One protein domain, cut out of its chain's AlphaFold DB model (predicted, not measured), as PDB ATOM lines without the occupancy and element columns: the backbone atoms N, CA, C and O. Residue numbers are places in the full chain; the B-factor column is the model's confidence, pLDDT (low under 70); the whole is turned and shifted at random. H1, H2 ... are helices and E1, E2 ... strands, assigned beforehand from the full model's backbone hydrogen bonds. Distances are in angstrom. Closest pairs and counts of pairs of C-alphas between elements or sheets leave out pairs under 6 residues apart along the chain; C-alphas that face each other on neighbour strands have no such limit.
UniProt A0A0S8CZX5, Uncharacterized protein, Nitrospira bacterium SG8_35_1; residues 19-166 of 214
ATOM      1  N   VAL A  19     158.678 153.758  76.004       96.56
ATOM      2  CA  VAL A  19     159.445 153.980  77.231       96.56
ATOM      3  C   VAL A  19     159.937 155.418  77.240       96.56
ATOM      4  O   VAL A  19     160.471 155.888  76.242       96.56
ATOM      5  N   ALA A  20     159.748 156.105  78.365       97.94
ATOM      6  CA  ALA A  20     160.434 157.357  78.661       97.94
ATOM      7  C   ALA A  20     161.533 157.086  79.692       97.94
ATOM      8  O   ALA A  20     161.271 156.451  80.720       97.94
ATOM      9  N   LEU A  21     162.744 157.565  79.413       98.12
ATOM     10  CA  LEU A  21     163.901 157.426  80.291       98.12
ATOM     11  C   LEU A  21     164.368 158.807  80.751       98.12
ATOM     12  O   LEU A  21     164.785 159.638  79.946       98.12
ATOM     13  N   ILE A  22     164.285 159.029  82.058       98.69
ATOM     14  CA  ILE A  22     164.698 160.259  82.721       98.69
ATOM     15  C   ILE A  22     166.028 159.999  83.425       98.69
ATOM     16  O   ILE A  22     166.162 158.996  84.133       98.69
ATOM     17  N   ILE A  23     166.987 160.909  83.260       98.62
ATOM     18  CA  ILE A  23     168.248 160.904  84.007       98.62
ATOM     19  C   ILE A  23     168.238 162.054  85.022       98.62
ATOM     20  O   ILE A  23     168.352 163.216  84.630       98.62
ATOM     21  N   ASP A  24     168.090 161.706  86.300       98.31
ATOM     22  CA  ASP A  24     168.077 162.610  87.458       98.31
ATOM     23  C   ASP A  24     169.499 162.978  87.926       98.31
ATOM     24  O   ASP A  24     170.504 162.409  87.488       98.31
ATOM     25  N   ASP A  25     169.574 163.938  88.850       96.69
ATOM     26  CA  ASP A  25     170.793 164.426  89.516       96.69
ATOM     27  C   ASP A  25     171.870 165.004  88.580       96.69
ATOM     28  O   ASP A  25     173.071 165.009  88.885       96.69
ATOM     29  N   LEU A  26     171.456 165.541  87.434       98.25
ATOM     30  CA  LEU A  26     172.325 166.355  86.588       98.25
ATOM     31  C   LEU A  26     172.491 167.758  87.184       98.25
ATOM     32  O   LEU A  26     171.592 168.274  87.834       98.25
ATOM     33  N   GLY A  27     173.638 168.398  86.950       97.50
ATOM     34  CA  GLY A  27     173.918 169.757  87.442       97.50
ATOM     35  C   GLY A  27     175.313 169.898  88.055       97.50
ATOM     36  O   GLY A  27     176.119 170.669  87.536       97.50
ATOM     37  N   PRO A  28     175.666 169.133  89.104       96.50
ATOM     38  CA  PRO A  28     176.934 169.338  89.814       96.50
ATOM     39  C   PRO A  28     178.179 168.846  89.059       96.50
ATOM     40  O   PRO A  28     179.275 169.375  89.242       96.50
ATOM     41  N   ASN A  29     178.052 167.812  88.217       97.44
ATOM     42  CA  ASN A  29     179.198 167.098  87.645       97.44
ATOM     43  C   ASN A  29     179.191 167.091  86.108       97.44
ATOM     44  O   ASN A  29     178.509 166.283  85.473       97.44
ATOM     45  N   ARG A  30     180.037 167.937  85.505       96.94
ATOM     46  CA  ARG A  30     180.177 168.045  84.044       96.94
ATOM     47  C   ARG A  30     180.596 166.740  83.366       96.94
ATOM     48  O   ARG A  30     180.085 166.433  82.297       96.94
ATOM     49  N   LYS A  31     181.502 165.960  83.967       97.62
ATOM     50  CA  LYS A  31     181.997 164.705  83.369       97.62
ATOM     51  C   LYS A  31     180.884 163.662  83.267       97.62
ATOM     52  O   LYS A  31     180.786 162.971  82.257       97.62
ATOM     53  N   LEU A  32     180.049 163.561  84.301       97.25
ATOM     54  CA  LEU A  32     178.882 162.682  84.292       97.25
ATOM     55  C   LEU A  32     177.837 163.152  83.277       97.25
ATOM     56  O   LEU A  32     177.357 162.342  82.494       97.25
ATOM     57  N   ALA A  33     177.562 164.455  83.217       97.62
ATOM     58  CA  ALA A  33     176.651 165.006  82.220       97.62
ATOM     59  C   ALA A  33     177.134 164.762  80.781       97.62
ATOM     60  O   ALA A  33     176.358 164.337  79.935       97.62
ATOM     61  N   GLN A  34     178.430 164.929  80.507       97.62
ATOM     62  CA  GLN A  34     179.021 164.586  79.209       97.62
ATOM     63  C   GLN A  34     178.883 163.101  78.865       97.62
ATOM     64  O   GLN A  34     178.773 162.766  77.693       97.62
ATOM     65  N   ALA A  35     178.929 162.206  79.855       97.25
ATOM     66  CA  ALA A  35     178.709 160.784  79.613       97.25
ATOM     67  C   ALA A  35     177.244 160.491  79.257       97.25
ATOM     68  O   ALA A  35     177.000 159.679  78.375       97.25
ATOM     69  N   VAL A  36     176.290 161.187  79.887       97.81
ATOM     70  CA  VAL A  36     174.859 161.091  79.555       97.81
ATOM     71  C   VAL A  36     174.575 161.624  78.152       97.81
ATOM     72  O   VAL A  36     173.920 160.944  77.378       97.81
ATOM     73  N   LEU A  37     175.127 162.787  77.793       96.69
ATOM     74  CA  LEU A  37     174.956 163.402  76.467       96.69
ATOM     75  C   LEU A  37     175.560 162.578  75.314       96.69
ATOM     76  O   LEU A  37     175.309 162.876  74.153       96.69
ATOM     77  N   LYS A  38     176.386 161.571  75.618       95.88
ATOM     78  CA  LYS A  38     176.946 160.636  74.628       95.88
ATOM     79  C   LYS A  38     176.084 159.392  74.415       95.88
ATOM     80  O   LYS A  38     176.431 158.579  73.568       95.88
ATOM     81  N   LEU A  39     175.030 159.199  75.207       95.19
ATOM     82  CA  LEU A  39     174.123 158.073  75.025       95.19
ATOM     83  C   LEU A  39     173.290 158.302  73.760       95.19
ATOM     84  O   LEU A  39     172.625 159.327  73.626       95.19
ATOM     85  N   GLU A  40     173.295 157.329  72.853       90.69
ATOM     86  CA  GLU A  40     172.559 157.380  71.584       90.69
ATOM     87  C   GLU A  40     171.079 157.000  71.777       90.69
ATOM     88  O   GLU A  40     170.554 156.085  71.151       90.69
ATOM     89  N   ALA A  41     170.391 157.695  72.687       90.19
ATOM     90  CA  ALA A  41     168.983 157.467  72.989       90.19
ATOM     91  C   ALA A  41     168.238 158.790  73.237       90.19
ATOM     92  O   ALA A  41     168.822 159.744  73.756       90.19
ATOM     93  N   PRO A  42     166.932 158.874  72.921       92.38
ATOM     94  CA  PRO A  42     166.114 160.001  73.342       92.38
ATOM     95  C   PRO A  42     165.915 159.951  74.863       92.38
ATOM     96  O   PRO A  42     165.259 159.054  75.394       92.38
ATOM     97  N   LEU A  43     166.497 160.924  75.559       97.69
ATOM     98  CA  LEU A  43     166.435 161.060  77.012       97.69
ATOM     99  C   LEU A  43     165.641 162.301  77.419       97.69
ATOM    100  O   LEU A  43     165.573 163.295  76.692       97.69
ATOM    101  N   THR A  44     165.112 162.259  78.637       98.75
ATOM    102  CA  THR A  44     164.744 163.458  79.388       98.75
ATOM    103  C   THR A  44     165.827 163.732  80.431       98.75
ATOM    104  O   THR A  44     166.115 162.890  81.280       98.75
ATOM    105  N   LEU A  45     166.440 164.911  80.372       98.81
ATOM    106  CA  LEU A  45     167.452 165.361  81.320       98.81
ATOM    107  C   LEU A  45     166.772 166.120  82.457       98.81
ATOM    108  O   LEU A  45     166.133 167.149  82.234       98.81
ATOM    109  N   SER A  46     166.915 165.605  83.673       98.69
ATOM    110  CA  SER A  46     166.321 166.158  84.883       98.69
ATOM    111  C   SER A  46     167.421 166.822  85.705       98.69
ATOM    112  O   SER A  46     168.318 166.173  86.247       98.69
ATOM    113  N   ILE A  47     167.417 168.156  85.679       98.75
ATOM    114  CA  ILE A  47     168.562 168.985  86.061       98.75
ATOM    115  C   ILE A  47     168.265 169.692  87.378       98.75
ATOM    116  O   ILE A  47     167.294 170.444  87.478       98.75
ATOM    117  N   LEU A  48     169.125 169.480  88.374       98.38
ATOM    118  CA  LEU A  48     169.095 170.206  89.637       98.38
ATOM    119  C   LEU A  48     169.288 171.708  89.360       98.38
ATOM    120  O   LEU A  48     170.234 172.082  88.654       98.38
ATOM    121  N   PRO A  49     168.411 172.580  89.876       98.06
ATOM    122  CA  PRO A  49     168.512 174.015  89.676       98.06
ATOM    123  C   PRO A  49     169.727 174.593  90.404       98.06
ATOM    124  O   PRO A  49     170.213 174.040  91.387       98.06
ATOM    125  N   GLN A  50     170.203 175.745  89.929       96.94
ATOM    126  CA  GLN A  50     171.269 176.535  90.566       96.94
ATOM    127  C   GLN A  50     172.609 175.804  90.808       96.94
ATOM    128  O   GLN A  50     173.455 176.301  91.562       96.94
ATOM    129  N   GLU A  51     172.830 174.661  90.159       97.50
ATOM    130  CA  GLU A  51     174.092 173.934  90.199       97.50
ATOM    131  C   GLU A  51     175.091 174.480  89.177       97.50
ATOM    132  O   GLU A  51     174.743 175.140  88.194       97.50
ATOM    133  N   THR A  52     176.372 174.182  89.408       97.56
ATOM    134  CA  THR A  52     177.496 174.766  88.648       97.56
ATOM    135  C   THR A  52     177.351 174.602  87.131       97.56
ATOM    136  O   THR A  52     177.754 175.489  86.380       97.56
ATOM    137  N   TYR A  53     176.779 173.487  86.666       98.44
ATOM    138  CA  TYR A  53     176.638 173.199  85.240       98.44
ATOM    139  C   TYR A  53     175.184 173.142  84.754       98.44
ATOM    140  O   TYR A  53     174.983 172.749  83.610       98.44
ATOM    141  N   SER A  54     174.177 173.543  85.543       98.38
ATOM    142  CA  SER A  54     172.758 173.398  85.156       98.38
ATOM    143  C   SER A  54     172.443 174.034  83.804       98.38
ATOM    144  O   SER A  54     171.905 173.365  82.923       98.38
ATOM    145  N   VAL A  55     172.858 175.290  83.605       98.69
ATOM    146  CA  VAL A  55     172.652 176.021  82.344       98.69
ATOM    147  C   VAL A  55     173.369 175.331  81.186       98.69
ATOM    148  O   VAL A  55     172.767 175.082  80.149       98.69
ATOM    149  N   TRP A  56     174.641 174.962  81.369       98.69
ATOM    150  CA  TRP A  56     175.414 174.291  80.321       98.69
ATOM    151  C   TRP A  56     174.782 172.951  79.913       98.69
ATOM    152  O   TRP A  56     174.671 172.668  78.726       98.69
ATOM    153  N   ILE A  57     174.327 172.143  80.876       98.75
ATOM    154  CA  ILE A  57     173.685 170.849  80.598       98.75
ATOM    155  C   ILE A  57     172.361 171.050  79.861       98.75
ATOM    156  O   ILE A  57     172.091 170.322  78.910       98.75
ATOM    157  N   ALA A  58     171.552 172.025  80.277       98.81
ATOM    158  CA  ALA A  58     170.274 172.320  79.640       98.81
ATOM    159  C   ALA A  58     170.452 172.769  78.182       98.81
ATOM    160  O   ALA A  58     169.771 172.257  77.299       98.81
ATOM    161  N   GLU A  59     171.404 173.668  77.917       98.75
ATOM    162  CA  GLU A  59     171.713 174.139  76.563       98.75
ATOM    163  C   GLU A  59     172.233 173.014  75.663       98.75
ATOM    164  O   GLU A  59     171.730 172.815  74.557       98.75
ATOM    165  N   GLU A  60     173.221 172.244  76.123       98.56
ATOM    166  CA  GLU A  60     173.798 171.167  75.313       98.56
ATOM    167  C   GLU A  60     172.814 170.009  75.118       98.56
ATOM    168  O   GLU A  60     172.723 169.456  74.023       98.56
ATOM    169  N   GLY A  61     172.023 169.681  76.142       98.38
ATOM    170  CA  GLY A  61     170.972 168.676  76.049       98.38
ATOM    171  C   GLY A  61     169.858 169.074  75.088       98.38
ATOM    172  O   GLY A  61     169.441 168.260  74.266       98.38
ATOM    173  N   HIS A  62     169.424 170.335  75.134       98.50
ATOM    174  CA  HIS A  62     168.428 170.859  74.206       98.50
ATOM    175  C   HIS A  62     168.934 170.822  72.759       98.50
ATOM    176  O   HIS A  62     168.228 170.333  71.876       98.50
ATOM    177  N   LYS A  63     170.181 171.251  72.514       98.00
ATOM    178  CA  LYS A  63     170.824 171.163  71.188       98.00
ATOM    179  C   LYS A  63     170.940 169.724  70.684       98.00
ATOM    180  O   LYS A  63     170.802 169.496  69.488       98.00
ATOM    181  N   ALA A  64     171.168 168.766  71.582       96.75
ATOM    182  CA  ALA A  64     171.202 167.338  71.269       96.75
ATOM    183  C   ALA A  64     169.804 166.715  71.059       96.75
ATOM    184  O   ALA A  64     169.701 165.531  70.749       96.75
ATOM    185  N   GLY A  65     168.722 167.491  71.202       96.75
ATOM    186  CA  GLY A  65     167.347 167.033  70.988       96.75
ATOM    187  C   GLY A  65     166.719 166.318  72.186       96.75
ATOM    188  O   GLY A  65     165.670 165.691  72.037       96.75
ATOM    189  N   HIS A  66     167.329 166.400  73.370       98.25
ATOM    190  CA  HIS A  66     166.755 165.858  74.597       98.25
ATOM    191  C   HIS A  66     165.678 166.780  75.180       98.25
ATOM    192  O   HIS A  66     165.710 168.005  75.027       98.25
ATOM    193  N   ASP A  67     164.732 166.185  75.904       98.62
ATOM    194  CA  ASP A  67     163.785 166.948  76.714       98.62
ATOM    195  C   ASP A  67     164.457 167.408  78.007       98.62
ATOM    196  O   ASP A  67     165.202 166.647  78.619       98.62
ATOM    197  N   ILE A  68     164.168 168.631  78.450       98.88
ATOM    198  CA  ILE A  68     164.730 169.196  79.682       98.88
ATOM    199  C   ILE A  68     163.614 169.375  80.713       98.88
ATOM    200  O   ILE A  68     162.545 169.904  80.391       98.88
ATOM    201  N   ILE A  69     163.853 168.950  81.954       98.88
ATOM    202  CA  ILE A  69     162.992 169.238  83.110       98.88
ATOM    203  C   ILE A  69     163.828 169.736  84.292       98.88
ATOM    204  O   ILE A  69     164.987 169.345  84.446       98.88
ATOM    205  N   ALA A  70     163.243 170.581  85.144       98.75
ATOM    206  CA  ALA A  70     163.895 170.988  86.389       98.75
ATOM    207  C   ALA A  70     163.645 169.948  87.493       98.75
ATOM    208  O   ALA A  70     162.503 169.551  87.735       98.75
ATOM    209  N   HIS A  71     164.709 169.527  88.173       98.44
ATOM    210  CA  HIS A  71     164.686 168.545  89.253       98.44
ATOM    211  C   HIS A  71     164.709 169.265  90.604       98.44
ATOM    212  O   HIS A  71     165.771 169.578  91.135       98.44
ATOM    213  N   ILE A  72     163.537 169.614  91.132       98.50
ATOM    214  CA  ILE A  72     163.421 170.557  92.250       98.50
ATOM    215  C   ILE A  72     163.767 169.874  93.587       98.50
ATOM    216  O   ILE A  72     163.099 168.898  93.944       98.50
ATOM    217  N   PRO A  73     164.764 170.365  94.353       98.00
ATOM    218  CA  PRO A  73     165.100 169.829  95.670       98.00
ATOM    219  C   PRO A  73     163.959 170.022  96.665       98.00
ATOM    220  O   PRO A  73     163.527 171.142  96.926       98.00
ATOM    221  N   ALA A  74     163.480 168.927  97.252       97.81
ATOM    222  CA  ALA A  74     162.330 168.950  98.148       97.81
ATOM    223  C   ALA A  74     162.564 168.107  99.407       97.81
ATOM    224  O   ALA A  74     163.192 167.048  99.372       97.81
ATOM    225  N   GLU A  75     162.029 168.577 100.533       97.88
ATOM    226  CA  GLU A  75     162.224 167.976 101.851       97.88
ATOM    227  C   GLU A  75     161.866 166.486 101.892       97.88
ATOM    228  O   GLU A  75     160.788 166.048 101.479       97.88
ATOM    229  N   ALA A  76     162.793 165.704 102.437       96.44
ATOM    230  CA  ALA A  76     162.649 164.281 102.681       96.44
ATOM    231  C   ALA A  76     162.379 164.017 104.165       96.44
ATOM    232  O   ALA A  76     162.861 164.746 105.028       96.44
ATOM    233  N   THR A  77     161.692 162.918 104.482       93.38
ATOM    234  CA  THR A  77     161.439 162.499 105.875       93.38
ATOM    235  C   THR A  77     162.737 162.298 106.661       93.38
ATOM    236  O   THR A  77     162.804 162.563 107.858       93.38
ATOM    237  N   LYS A  78     163.795 161.832 105.986       90.81
ATOM    238  CA  LYS A  78     165.140 161.776 106.556       90.81
ATOM    239  C   LYS A  78     165.862 163.080 106.242       90.81
ATOM    240  O   LYS A  78     166.027 163.413 105.073       90.81
ATOM    241  N   SER A  79     166.349 163.762 107.278       82.44
ATOM    242  CA  SER A  79     167.102 165.008 107.113       82.44
ATOM    243  C   SER A  79     168.312 164.805 106.196       82.44
ATOM    244  O   SER A  79     169.191 163.979 106.463       82.44
ATOM    245  N   MET A  80     168.331 165.558 105.100       84.31
ATOM    246  CA  MET A  80     169.408 165.605 104.120       84.31
ATOM    247  C   MET A  80     169.594 167.047 103.650       84.31
ATOM    248  O   MET A  80     168.655 167.841 103.643       84.31
ATOM    249  N   LYS A  81     170.823 167.403 103.268       87.81
ATOM    250  CA  LYS A  81     171.105 168.726 102.703       87.81
ATOM    251  C   LYS A  81     170.545 168.784 101.281       87.81
ATOM    252  O   LYS A  81     171.025 168.049 100.429       87.81
ATOM    253  N   LEU A  82     169.580 169.673 101.047       89.62
ATOM    254  CA  LEU A  82     168.987 169.902  99.722       89.62
ATOM    255  C   LEU A  82     169.816 170.839  98.833       89.62
ATOM    256  O   LEU A  82     169.615 170.869  97.627       89.62
ATOM    257  N   GLY A  83     170.747 171.601  99.417       86.69
ATOM    258  CA  GLY A  83     171.496 172.618  98.681       86.69
ATOM    259  C   GLY A  83     170.661 173.871  98.406       86.69
ATOM    260  O   GLY A  83     169.748 174.206  99.166       86.69
ATOM    261  N   LYS A  84     171.020 174.605  97.350       88.44
ATOM    262  CA  LYS A  84     170.253 175.773  96.893       88.44
ATOM    263  C   LYS A  84     168.932 175.303  96.275       88.44
ATOM    264  O   LYS A  84     168.888 174.226  95.699       88.44
ATOM    265  N   GLY A  85     167.871 176.097  96.413       92.31
ATOM    266  CA  GLY A  85     166.553 175.732  95.868       92.31
ATOM    267  C   GLY A  85     165.760 174.725  96.712       92.31
ATOM    268  O   GLY A  85     164.684 174.296  96.322       92.31
ATOM    269  N   GLY A  86     166.265 174.341  97.891       97.00
ATOM    270  CA  GLY A  86     165.562 173.429  98.792       97.00
ATOM    271  C   GLY A  86     164.192 173.954  99.220       97.00
ATOM    272  O   GLY A  86     164.106 174.985  99.885       97.00
ATOM    273  N   LEU A  87     163.140 173.208  98.887       98.19
ATOM    274  CA  LEU A  87     161.780 173.454  99.350       98.19
ATOM    275  C   LEU A  87     161.476 172.641 100.607       98.19
ATOM    276  O   LEU A  87     161.671 171.424 100.639       98.19
ATOM    277  N   PHE A  88     160.931 173.309 101.620       97.94
ATOM    278  CA  PHE A  88     160.579 172.704 102.900       97.94
ATOM    279  C   PHE A  88     159.119 172.955 103.273       97.94
ATOM    280  O   PHE A  88     158.538 173.991 102.951       97.94
ATOM    281  N   THR A  89     158.534 172.014 104.009       97.56
ATOM    282  CA  THR A  89     157.137 172.059 104.468       97.56
ATOM    283  C   THR A  89     156.870 173.157 105.496       97.56
ATOM    284  O   THR A  89     155.730 173.592 105.636       97.56
ATOM    285  N   TRP A  90     157.899 173.667 106.177       97.00
ATOM    286  CA  TRP A  90     157.782 174.806 107.094       97.00
ATOM    287  C   TRP A  90     157.822 176.170 106.388       97.00
ATOM    288  O   TRP A  90     157.480 177.177 107.007       97.00
ATOM    289  N   MET A  91     158.217 176.226 105.110       98.38
ATOM    290  CA  MET A  91     158.265 177.481 104.354       98.38
ATOM    291  C   MET A  91     156.857 178.015 104.109       98.38
ATOM    292  O   MET A  91     155.922 177.269 103.799       98.38
ATOM    293  N   THR A  92     156.713 179.331 104.176       98.62
ATOM    294  CA  THR A  92     155.495 180.032 103.769       98.62
ATOM    295  C   THR A  92     155.242 179.871 102.268       98.62
ATOM    296  O   THR A  92     156.160 179.625 101.482       98.62
ATOM    297  N   ASP A  93     153.996 180.068 101.838       98.62
ATOM    298  CA  ASP A  93     153.619 179.982 100.420       98.62
ATOM    299  C   ASP A  93     154.463 180.931  99.546       98.62
ATOM    300  O   ASP A  93     154.899 180.572  98.452       98.62
ATOM    301  N   LYS A  94     154.763 182.133 100.062       98.50
ATOM    302  CA  LYS A  94     155.600 183.130  99.382       98.50
ATOM    303  C   LYS A  94     157.049 182.665  99.235       98.50
ATOM    304  O   LYS A  94     157.654 182.905  98.191       98.50
ATOM    305  N   GLU A  95     157.613 182.031 100.257       98.62
ATOM    306  CA  GLU A  95     158.981 181.507 100.210       98.62
ATOM    307  C   GLU A  95     159.093 180.334  99.236       98.62
ATOM    308  O   GLU A  95     160.034 180.312  98.442       98.62
ATOM    309  N   ILE A  96     158.121 179.411  99.242       98.62
ATOM    310  CA  ILE A  96     158.045 178.308  98.270       98.62
ATOM    311  C   ILE A  96     158.014 178.886  96.856       98.62
ATOM    312  O   ILE A  96     158.885 178.570  96.050       98.62
ATOM    313  N   LYS A  97     157.078 179.803  96.584       98.44
ATOM    314  CA  LYS A  97     156.948 180.462  95.283       98.44
ATOM    315  C   LYS A  97     158.242 181.151  94.841       98.44
ATOM    316  O   LYS A  97     158.741 180.877  93.758       98.44
ATOM    317  N   THR A  98     158.810 182.006  95.691       98.12
ATOM    318  CA  THR A  98     160.027 182.773  95.359       98.12
ATOM    319  C   THR A  98     161.223 181.854  95.095       98.12
ATOM    320  O   THR A  98     162.097 182.177  94.291       98.12
ATOM    321  N   THR A  99     161.296 180.720  95.792       98.38
ATOM    322  CA  THR A  99     162.358 179.725  95.594       98.38
ATOM    323  C   THR A  99     162.167 178.993  94.270       98.38
ATOM    324  O   THR A  99     163.091 178.971  93.461       98.38
ATOM    325  N   LEU A 100     160.947 178.524  93.988       98.00
ATOM    326  CA  LEU A 100     160.574 177.914  92.710       98.00
ATOM    327  C   LEU A 100     160.842 178.829  91.516       98.00
ATOM    328  O   LEU A 100     161.428 178.385  90.539       98.00
ATOM    329  N   GLU A 101     160.457 180.103  91.578       97.75
ATOM    330  CA  GLU A 101     160.698 181.056  90.486       97.75
ATOM    331  C   GLU A 101     162.190 181.145  90.131       97.75
ATOM    332  O   GLU A 101     162.550 181.135  88.954       97.75
ATOM    333  N   LYS A 102     163.069 181.169  91.143       98.19
ATOM    334  CA  LYS A 102     164.526 181.170  90.943       98.19
ATOM    335  C   LYS A 102     165.027 179.846  90.380       98.19
ATOM    336  O   LYS A 102     165.877 179.853  89.492       98.19
ATOM    337  N   ASP A 103     164.511 178.729  90.883       98.31
ATOM    338  CA  ASP A 103     164.912 177.400  90.431       98.31
ATOM    339  C   ASP A 103     164.550 177.171  88.967       98.31
ATOM    340  O   ASP A 103     165.416 176.805  88.171       98.31
ATOM    341  N   LEU A 104     163.304 177.466  88.591       98.31
ATOM    342  CA  LEU A 104     162.813 177.325  87.222       98.31
ATOM    343  C   LEU A 104     163.572 178.240  86.256       98.31
ATOM    344  O   LEU A 104     163.968 177.797  85.184       98.31
ATOM    345  N   ALA A 105     163.848 179.487  86.649       97.88
ATOM    346  CA  ALA A 105     164.627 180.413  85.827       97.88
ATOM    347  C   ALA A 105     166.095 179.979  85.643       97.88
ATOM    348  O   ALA A 105     166.748 180.401  84.690       97.88
ATOM    349  N   SER A 106     166.630 179.145  86.541       98.06
ATOM    350  CA  SER A 106     168.028 178.699  86.493       98.06
ATOM    351  C   SER A 106     168.294 177.537  85.527       98.06
ATOM    352  O   SER A 106     169.456 177.201  85.288       98.06
ATOM    353  N   VAL A 107     167.243 176.929  84.967       98.62
ATOM    354  CA  VAL A 107     167.338 175.818  84.013       98.62
ATOM    355  C   VAL A 107     166.581 176.204  82.734       98.62
ATOM    356  O   VAL A 107     165.351 176.153  82.717       98.62
ATOM    357  N   PRO A 108     167.268 176.614  81.652       98.56
ATOM    358  CA  PRO A 108     166.595 176.974  80.406       98.56
ATOM    359  C   PRO A 108     165.955 175.752  79.725       98.56
ATOM    360  O   PRO A 108     166.276 174.605  80.030       98.56
ATOM    361  N   HIS A 109     165.051 176.006  78.773       98.62
ATOM    362  CA  HIS A 109     164.400 174.994  77.913       98.62
ATOM    363  C   HIS A 109     163.501 173.968  78.620       98.62
ATOM    364  O   HIS A 109     163.097 172.977  78.006       98.62
ATOM    365  N   ILE A 110     163.162 174.192  79.893       98.75
ATOM    366  CA  ILE A 110     162.337 173.261  80.665       98.75
ATOM    367  C   ILE A 110     160.939 173.093  80.059       98.75
ATOM    368  O   ILE A 110     160.241 174.055  79.747       98.75
ATOM    369  N   LYS A 111     160.514 171.836  79.925       98.75
ATOM    370  CA  LYS A 111     159.157 171.446  79.503       98.75
ATOM    371  C   LYS A 111     158.292 170.994  80.681       98.75
ATOM    372  O   LYS A 111     157.066 170.954  80.580       98.75
ATOM    373  N   GLY A 112     158.931 170.648  81.793       98.75
ATOM    374  CA  GLY A 112     158.290 170.129  82.988       98.75
ATOM    375  C   GLY A 112     159.207 170.170  84.200       98.75
ATOM    376  O   GLY A 112     160.323 170.688  84.143       98.75
ATOM    377  N   VAL A 113     158.721 169.598  85.294       98.75
ATOM    378  CA  VAL A 113     159.435 169.515  86.567       98.75
ATOM    379  C   VAL A 113     159.282 168.141  87.208       98.75
ATOM    380  O   VAL A 113     158.277 167.456  87.007       98.75
ATOM    381  N   SER A 114     160.259 167.763  88.020       98.50
ATOM    382  CA  SER A 114     160.219 166.611  88.922       98.50
ATOM    383  C   SER A 114     160.733 167.013  90.308       98.50
ATOM    384  O   SER A 114     161.163 168.151  90.508       98.50
ATOM    385  N   THR A 115     160.681 166.102  91.281       96.94
ATOM    386  CA  THR A 115     161.201 166.341  92.638       96.94
ATOM    387  C   THR A 115     162.451 165.511  92.912       96.94
ATOM    388  O   THR A 115     162.433 164.290  92.737       96.94
ATOM    389  N   HIS A 116     163.506 166.149  93.413       96.19
ATOM    390  CA  HIS A 116     164.652 165.480  94.020       96.19
ATOM    391  C   HIS A 116     164.333 165.184  95.487       96.19
ATOM    392  O   HIS A 116     164.041 166.099  96.262       96.19
ATOM    393  N   MET A 117     164.374 163.905  95.869       93.81
ATOM    394  CA  MET A 117     163.844 163.412  97.145       93.81
ATOM    395  C   MET A 117     162.343 163.722  97.312       93.81
ATOM    396  O   MET A 117     161.534 163.181  96.565       93.81
ATOM    397  N   GLY A 118     161.953 164.562  98.276       95.56
ATOM    398  CA  GLY A 118     160.573 165.012  98.446       95.56
ATOM    399  C   GLY A 118     159.662 164.103  99.274       95.56
ATOM    400  O   GLY A 118     158.456 164.337  99.284       95.56
ATOM    401  N   SER A 119     160.165 163.084  99.982       96.88
ATOM    402  CA  SER A 119     159.300 162.160 100.745       96.88
ATOM    403  C   SER A 119     158.490 162.810 101.872       96.88
ATOM    404  O   SER A 119     157.456 162.266 102.236       96.88
ATOM    405  N   ALA A 120     158.900 163.967 102.400       97.56
ATOM    406  CA  ALA A 120     158.058 164.754 103.303       97.56
ATOM    407  C   ALA A 120     157.225 165.773 102.513       97.56
ATOM    408  O   ALA A 120     156.002 165.817 102.643       97.56
ATOM    409  N   PHE A 121     157.874 166.536 101.630       98.31
ATOM    410  CA  PHE A 121     157.242 167.619 100.878       98.31
ATOM    411  C   PHE A 121     156.041 167.152 100.045       98.31
ATOM    412  O   PHE A 121     154.985 167.773 100.075       98.31
ATOM    413  N   THR A 122     156.167 166.015  99.357       98.19
ATOM    414  CA  THR A 122     155.117 165.461  98.481       98.19
ATOM    415  C   THR A 122     153.913 164.887  99.222       98.19
ATOM    416  O   THR A 122     152.933 164.511  98.581       98.19
ATOM    417  N   THR A 123     153.957 164.838 100.555       98.38
ATOM    418  CA  THR A 123     152.833 164.434 101.415       98.38
ATOM    419  C   THR A 123     152.108 165.635 102.028       98.38
ATOM    420  O   THR A 123     150.969 165.509 102.483       98.38
ATOM    421  N   ASP A 124     152.723 166.823 101.997       98.56
ATOM    422  CA  ASP A 124     152.145 168.043 102.547       98.56
ATOM    423  C   ASP A 124     151.182 168.690 101.545       98.56
ATOM    424  O   ASP A 124     151.557 169.146 100.464       98.56
ATOM    425  N   THR A 125     149.902 168.748 101.919       98.31
ATOM    426  CA  THR A 125     148.839 169.250 101.035       98.31
ATOM    427  C   THR A 125     148.973 170.734 100.716       98.31
ATOM    428  O   THR A 125     148.652 171.142  99.599       98.31
ATOM    429  N   ARG A 126     149.424 171.558 101.666       98.44
ATOM    430  CA  ARG A 126     149.572 173.000 101.444       98.44
ATOM    431  C   ARG A 126     150.751 173.245 100.512       98.44
ATOM    432  O   ARG A 126     150.576 173.867  99.467       98.44
ATOM    433  N   ALA A 127     151.917 172.706 100.857       98.56
ATOM    434  CA  ALA A 127     153.146 172.896 100.104       98.56
ATOM    435  C   ALA A 127     153.010 172.375  98.666       98.56
ATOM    436  O   ALA A 127     153.353 173.093  97.725       98.56
ATOM    437  N   MET A 128     152.408 171.195  98.471       98.56
ATOM    438  CA  MET A 128     152.162 170.655  97.130       98.56
ATOM    439  C   MET A 128     151.192 171.497  96.307       98.56
ATOM    440  O   MET A 128     151.407 171.651  95.108       98.56
ATOM    441  N   LYS A 129     150.141 172.069  96.907       98.69
ATOM    442  CA  LYS A 129     149.225 172.959  96.175       98.69
ATOM    443  C   LYS A 129     149.920 174.236  95.717       98.69
ATOM    444  O   LYS A 129     149.704 174.645  94.581       98.69
ATOM    445  N   VAL A 130     150.762 174.832  96.563       98.75
ATOM    446  CA  VAL A 130     151.556 176.015  96.194       98.75
ATOM    447  C   VAL A 130     152.533 175.663  95.076       98.75
ATOM    448  O   VAL A 130     152.527 176.320  94.041       98.75
ATOM    449  N   PHE A 131     153.304 174.582  95.242       98.75
ATOM    450  CA  PHE A 131     154.231 174.078  94.229       98.75
ATOM    451  C   PHE A 131     153.524 173.880  92.882       98.75
ATOM    452  O   PHE A 131     153.894 174.494  91.886       98.75
ATOM    453  N   LEU A 132     152.452 173.084  92.857       98.81
ATOM    454  CA  LEU A 132     151.721 172.748  91.636       98.81
ATOM    455  C   LEU A 132     151.020 173.956  91.009       98.81
ATOM    456  O   LEU A 132     150.871 174.000  89.789       98.81
ATOM    457  N   ASN A 133     150.608 174.944  91.805       98.69
ATOM    458  CA  ASN A 133     150.062 176.187  91.272       98.69
ATOM    459  C   ASN A 133     151.104 176.931  90.429       98.69
ATOM    460  O   ASN A 133     150.795 177.330  89.309       98.69
ATOM    461  N   GLU A 134     152.342 177.045  90.910       98.31
ATOM    462  CA  GLU A 134     153.416 177.687  90.144       98.31
ATOM    463  C   GLU A 134     153.761 176.893  88.878       98.31
ATOM    464  O   GLU A 134     153.891 177.476  87.802       98.31
ATOM    465  N   ILE A 135     153.798 175.558  88.958       98.44
ATOM    466  CA  ILE A 135     153.997 174.699  87.776       98.44
ATOM    467  C   ILE A 135     152.898 174.930  86.731       98.44
ATOM    468  O   ILE A 135     153.181 175.056  85.537       98.44
ATOM    469  N   LYS A 136     151.642 175.035  87.176       98.56
ATOM    470  CA  LYS A 136     150.493 175.306  86.309       98.56
ATOM    471  C   LYS A 136     150.585 176.676  85.643       98.56
ATOM    472  O   LYS A 136     150.319 176.771  84.448       98.56
ATOM    473  N   LEU A 137     150.947 177.718  86.395       97.81
ATOM    474  CA  LEU A 137     151.084 179.083  85.874       97.81
ATOM    475  C   LEU A 137     152.148 179.179  84.777       97.81
ATOM    476  O   LEU A 137     151.964 179.922  83.818       97.81
ATOM    477  N   GLN A 138     153.212 178.383  84.881       97.38
ATOM    478  CA  GLN A 138     154.282 178.309  83.884       97.38
ATOM    479  C   GLN A 138     153.943 177.396  82.689       97.38
ATOM    480  O   GLN A 138     154.741 177.264  81.764       97.38
ATOM    481  N   GLY A 139     152.781 176.730  82.691       98.06
ATOM    482  CA  GLY A 139     152.386 175.798  81.629       98.06
ATOM    483  C   GLY A 139     153.225 174.514  81.569       98.06
ATOM    484  O   GLY A 139     153.229 173.830  80.544       98.06
ATOM    485  N   LEU A 140     153.927 174.181  82.654       98.75
ATOM    486  CA  LEU A 140     154.830 173.036  82.755       98.75
ATOM    487  C   LEU A 140     154.064 171.758  83.135       98.75
ATOM    488  O   LEU A 140     153.036 171.803  83.817       98.75
ATOM    489  N   PHE A 141     154.562 170.592  82.714       98.81
ATOM    490  CA  PHE A 141     154.079 169.314  83.252       98.81
ATOM    491  C   PHE A 141     154.773 168.965  84.576       98.81
ATOM    492  O   PHE A 141     155.884 169.420  84.843       98.81
ATOM    493  N   PHE A 142     154.148 168.106  85.382       98.81
ATOM    494  CA  PHE A 142     154.728 167.585  86.622       98.81
ATOM    495  C   PHE A 142     154.933 166.068  86.560       98.81
ATOM    496  O   PHE A 142     153.971 165.319  86.386       98.81
ATOM    497  N   LEU A 143     156.169 165.613  86.745       98.75
ATOM    498  CA  LEU A 143     156.512 164.209  86.941       98.75
ATOM    499  C   LEU A 143     156.769 163.948  88.429       98.75
ATOM    500  O   LEU A 143     157.774 164.386  88.982       98.75
ATOM    501  N   ASP A 144     155.885 163.192  89.071       98.25
ATOM    502  CA  ASP A 144     156.085 162.756  90.451       98.25
ATOM    503  C   ASP A 144     157.159 161.653  90.496       98.25
ATOM    504  O   ASP A 144     156.951 160.534  90.009       98.25
ATOM    505  N   SER A 145     158.319 161.952  91.089       96.19
ATOM    506  CA  SER A 145     159.412 160.980  91.260       96.19
ATOM    507  C   SER A 145     159.009 159.798  92.154       96.19
ATOM    508  O   SER A 145     159.635 158.731  92.107       96.19
ATOM    509  N   TYR A 146     157.932 159.959  92.932       95.12
ATOM    510  CA  TYR A 146     157.272 158.932  93.728       95.12
ATOM    511  C   TYR A 146     158.258 158.202  94.646       95.12
ATOM    512  O   TYR A 146     158.449 156.983  94.565       95.12
ATOM    513  N   THR A 147     158.951 158.978  95.484       92.25
ATOM    514  CA  THR A 147     159.922 158.484  96.475       92.25
ATOM    515  C   THR A 147     159.258 157.937  97.738       92.25
ATOM    516  O   THR A 147     159.942 157.361  98.578       92.25
ATOM    517  N   THR A 148     157.943 158.123  97.884       94.94
ATOM    518  CA  THR A 148     157.128 157.625  98.996       94.94
ATOM    519  C   THR A 148     155.753 157.207  98.476       94.94
ATOM    520  O   THR A 148     155.238 157.811  97.530       94.94
ATOM    521  N   ALA A 149     155.159 156.163  99.056       95.94
ATOM    522  CA  ALA A 149     153.859 155.651  98.609       95.94
ATOM    523  C   ALA A 149     152.707 156.621  98.936       95.94
ATOM    524  O   ALA A 149     151.673 156.614  98.266       95.94
ATOM    525  N   GLU A 150     152.936 157.474  99.929       97.19
ATOM    526  CA  GLU A 150     152.053 158.486 100.496       97.19
ATOM    527  C   GLU A 150     152.037 159.790  99.684       97.19
ATOM    528  O   GLU A 150     151.300 160.708 100.043       97.19
ATOM    529  N   SER A 151     152.831 159.891  98.606       97.88
ATOM    530  CA  SER A 151     152.849 161.092  97.767       97.88
ATOM    531  C   SER A 151     151.442 161.394  97.251       97.88
ATOM    532  O   SER A 151     150.789 160.553  96.622       97.88
ATOM    533  N   ILE A 152     150.996 162.629  97.472       98.44
ATOM    534  CA  ILE A 152     149.751 163.166  96.916       98.44
ATOM    535  C   ILE A 152     149.979 163.885  95.581       98.44
ATOM    536  O   ILE A 152     149.011 164.291  94.938       98.44
ATOM    537  N   GLY A 153     151.236 164.001  95.131       97.88
ATOM    538  CA  GLY A 153     151.639 164.811  93.984       97.88
ATOM    539  C   GLY A 153     150.866 164.489  92.710       97.88
ATOM    540  O   GLY A 153     150.200 165.364  92.156       97.88
ATOM    541  N   LEU A 154     150.879 163.223  92.280       98.31
ATOM    542  CA  LEU A 154     150.137 162.784  91.092       98.31
ATOM    543  C   LEU A 154     148.630 163.088  91.179       98.31
ATOM    544  O   LEU A 154     148.021 163.523  90.201       98.31
ATOM    545  N   LYS A 155     148.009 162.825  92.336       98.44
ATOM    546  CA  LYS A 155     146.564 163.012  92.526       98.44
ATOM    547  C   LYS A 155     146.206 164.496  92.461       98.44
ATOM    548  O   LYS A 155     145.344 164.876  91.671       98.44
ATOM    549  N   THR A 156     146.895 165.325  93.240       98.62
ATOM    550  CA  THR A 156     146.643 166.769  93.303       98.62
ATOM    551  C   THR A 156     146.918 167.445  91.960       98.62
ATOM    552  O   THR A 156     146.120 168.268  91.520       98.62
ATOM    553  N   ALA A 157     147.975 167.052  91.241       98.69
ATOM    554  CA  ALA A 157     148.267 167.595  89.915       98.69
ATOM    555  C   ALA A 157     147.153 167.283  88.898       98.69
ATOM    556  O   ALA A 157     146.742 168.172  88.149       98.69
ATOM    557  N   LYS A 158     146.592 166.063  88.926       98.56
ATOM    558  CA  LYS A 158     145.423 165.699  88.105       98.56
ATOM    559  C   LYS A 158     144.192 166.531  88.455       98.56
ATOM    560  O   LYS A 158     143.546 167.050  87.549       98.56
ATOM    561  N   GLU A 159     143.884 166.688  89.742       98.56
ATOM    562  CA  GLU A 159     142.753 167.505  90.217       98.56
ATOM    563  C   GLU A 159     142.885 168.976  89.794       98.56
ATOM    564  O   GLU A 159     141.894 169.629  89.477       98.56
ATOM    565  N   MET A 160     144.116 169.489  89.723       98.56
ATOM    566  CA  MET A 160     144.412 170.850  89.272       98.56
ATOM    567  C   MET A 160     144.459 171.002  87.742       98.56
ATOM    568  O   MET A 160     144.630 172.125  87.254       98.56
ATOM    569  N   GLY A 161     144.291 169.917  86.979       98.31
ATOM    570  CA  GLY A 161     144.329 169.923  85.513       98.31
ATOM    571  C   GLY A 161     145.733 170.083  84.922       98.31
ATOM    572  O   GLY A 161     145.873 170.566  83.800       98.31
ATOM    573  N   ILE A 162     146.777 169.719  85.669       98.69
ATOM    574  CA  ILE A 162     148.172 169.773  85.221       98.69
ATOM    575  C   ILE A 162     148.490 168.476  84.476       98.69
ATOM    576  O   ILE A 162     148.115 167.388  84.918       98.69
ATOM    577  N   LYS A 163     149.205 168.563  83.348       98.56
ATOM    578  CA  LYS A 163     149.743 167.367  82.682       98.56
ATOM    579  C   LYS A 163     150.711 166.685  83.641       98.56
ATOM    580  O   LYS A 163     151.679 167.302  84.072       98.56
ATOM    581  N   THR A 164     150.444 165.436  83.998       98.69
ATOM    582  CA  THR A 164     151.225 164.766  85.032       98.69
ATOM    583  C   THR A 164     151.254 163.260  84.858       98.69
ATOM    584  O   THR A 164     150.314 162.659  84.332       98.69
ATOM    585  N   ASP A 165     152.335 162.665  85.341       98.00
ATOM    586  CA  ASP A 165     152.459 161.236  85.573       98.00
ATOM    587  C   ASP A 165     153.426 160.995  86.740       98.00
ATOM    588  O   ASP A 165     153.912 161.941  87.362       98.00
ATOM    589  N   ARG A 166     153.711 159.733  87.048       97.56
ATOM    590  CA  ARG A 166     154.719 159.344  88.028       97.56
ATOM    591  C   ARG A 166     155.750 158.392  87.442       97.56
ATOM    592  O   ARG A 166     155.513 157.691  86.456       97.56
TER     593      ARG A 166
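This is residues 19 to 166 of the 214 residues of an uncharacterized protein of Nitrospira bacterium SG8_35_1 (UniProt A0A0S8CZX5). Six parallel strands stand side by side in a strongly twisted sheet that curls like part of a barrel and stays open between E1 and E6; five helices follow one another round its outside. The sheet folds back on itself, E1 and E2 facing E4, E5 and E6 with E3 as the hinge. The 148 printed residues hold E1, H1, E2, H2, E3, H3, E4, H4, E5, H5 and E6 in that order, a mixed class of helices and strands, and the sheet's order is E1 E2 E3 E4 E5 E6. The whole is compact, with a radius of gyration of the C-alphas of 14.3 A and spans of 40 by 29 by 27 A.

Find C-alpha 19 at (159.445, 153.980, 77.231), where E1 begins; it runs 20.2 A to residue 26. Then come H1, residues 30 to 36, E2, residues 44 to 47, and H2, residues 54 to 63, 14.3 A long. E3, residues 67 to 74, covers 21.6 A. Look for H3 from C-alpha 93 at (153.619, 179.982, 100.420) to residue 105, 18.3 A. E4 is residues 110 to 117, 19.3 A; H4, 125 to 137, 18.2 A; E5, 141 to 144; H5, 153 to 159. E6, residues 164 to 166, ends at C-alpha 166, (154.719, 159.344, 88.028).

Start at edge strand E1: N 23 and O 44 of E2 are 2.9 A apart, within hydrogen-bond range. Next across the sheet, find N 45 and O 67 at 2.8 A, N 72 and O 114 at 2.9 A, N 143 and O 113 at 2.8 A, and N 144 and O 165 at 2.9 A. Each strand and the next, with the helix between, form a strand-helix-strand unit, two parallel neighbours joined through a helix, with a right-handed crossover. H1 only grazes the sheet with residues 32 to 36. H2 lies over E2 and E3 at a height over the sheet of 8.8 A, and H3, on the same face, over E3 at 11.2 A. H4 only grazes the sheet with residues 132 to 136. H5 lies over E6 at 8.3 A. H3 and H4 touch, closest at the C-alphas of Asp 93 and Val 130, 6.2 A, at a steep tilt of 41 degrees. H4 touches H5 with residues 128 to 132 alone; the C-alphas of Leu 132 and Ala 157 are closest, 6.4 A. H2 and H3 are apart. In the five helices every O i to N i+4 pair is within hydrogen-bond range.

The two farthest C-alphas, of Glu 40 and Thr 92, are 42.9 A apart. The printed part has no cut, and its one long link is residues 75 to 92, between E3 and H3. The mean pLDDT of the printed part is 97.2, and no printed residue is under 70.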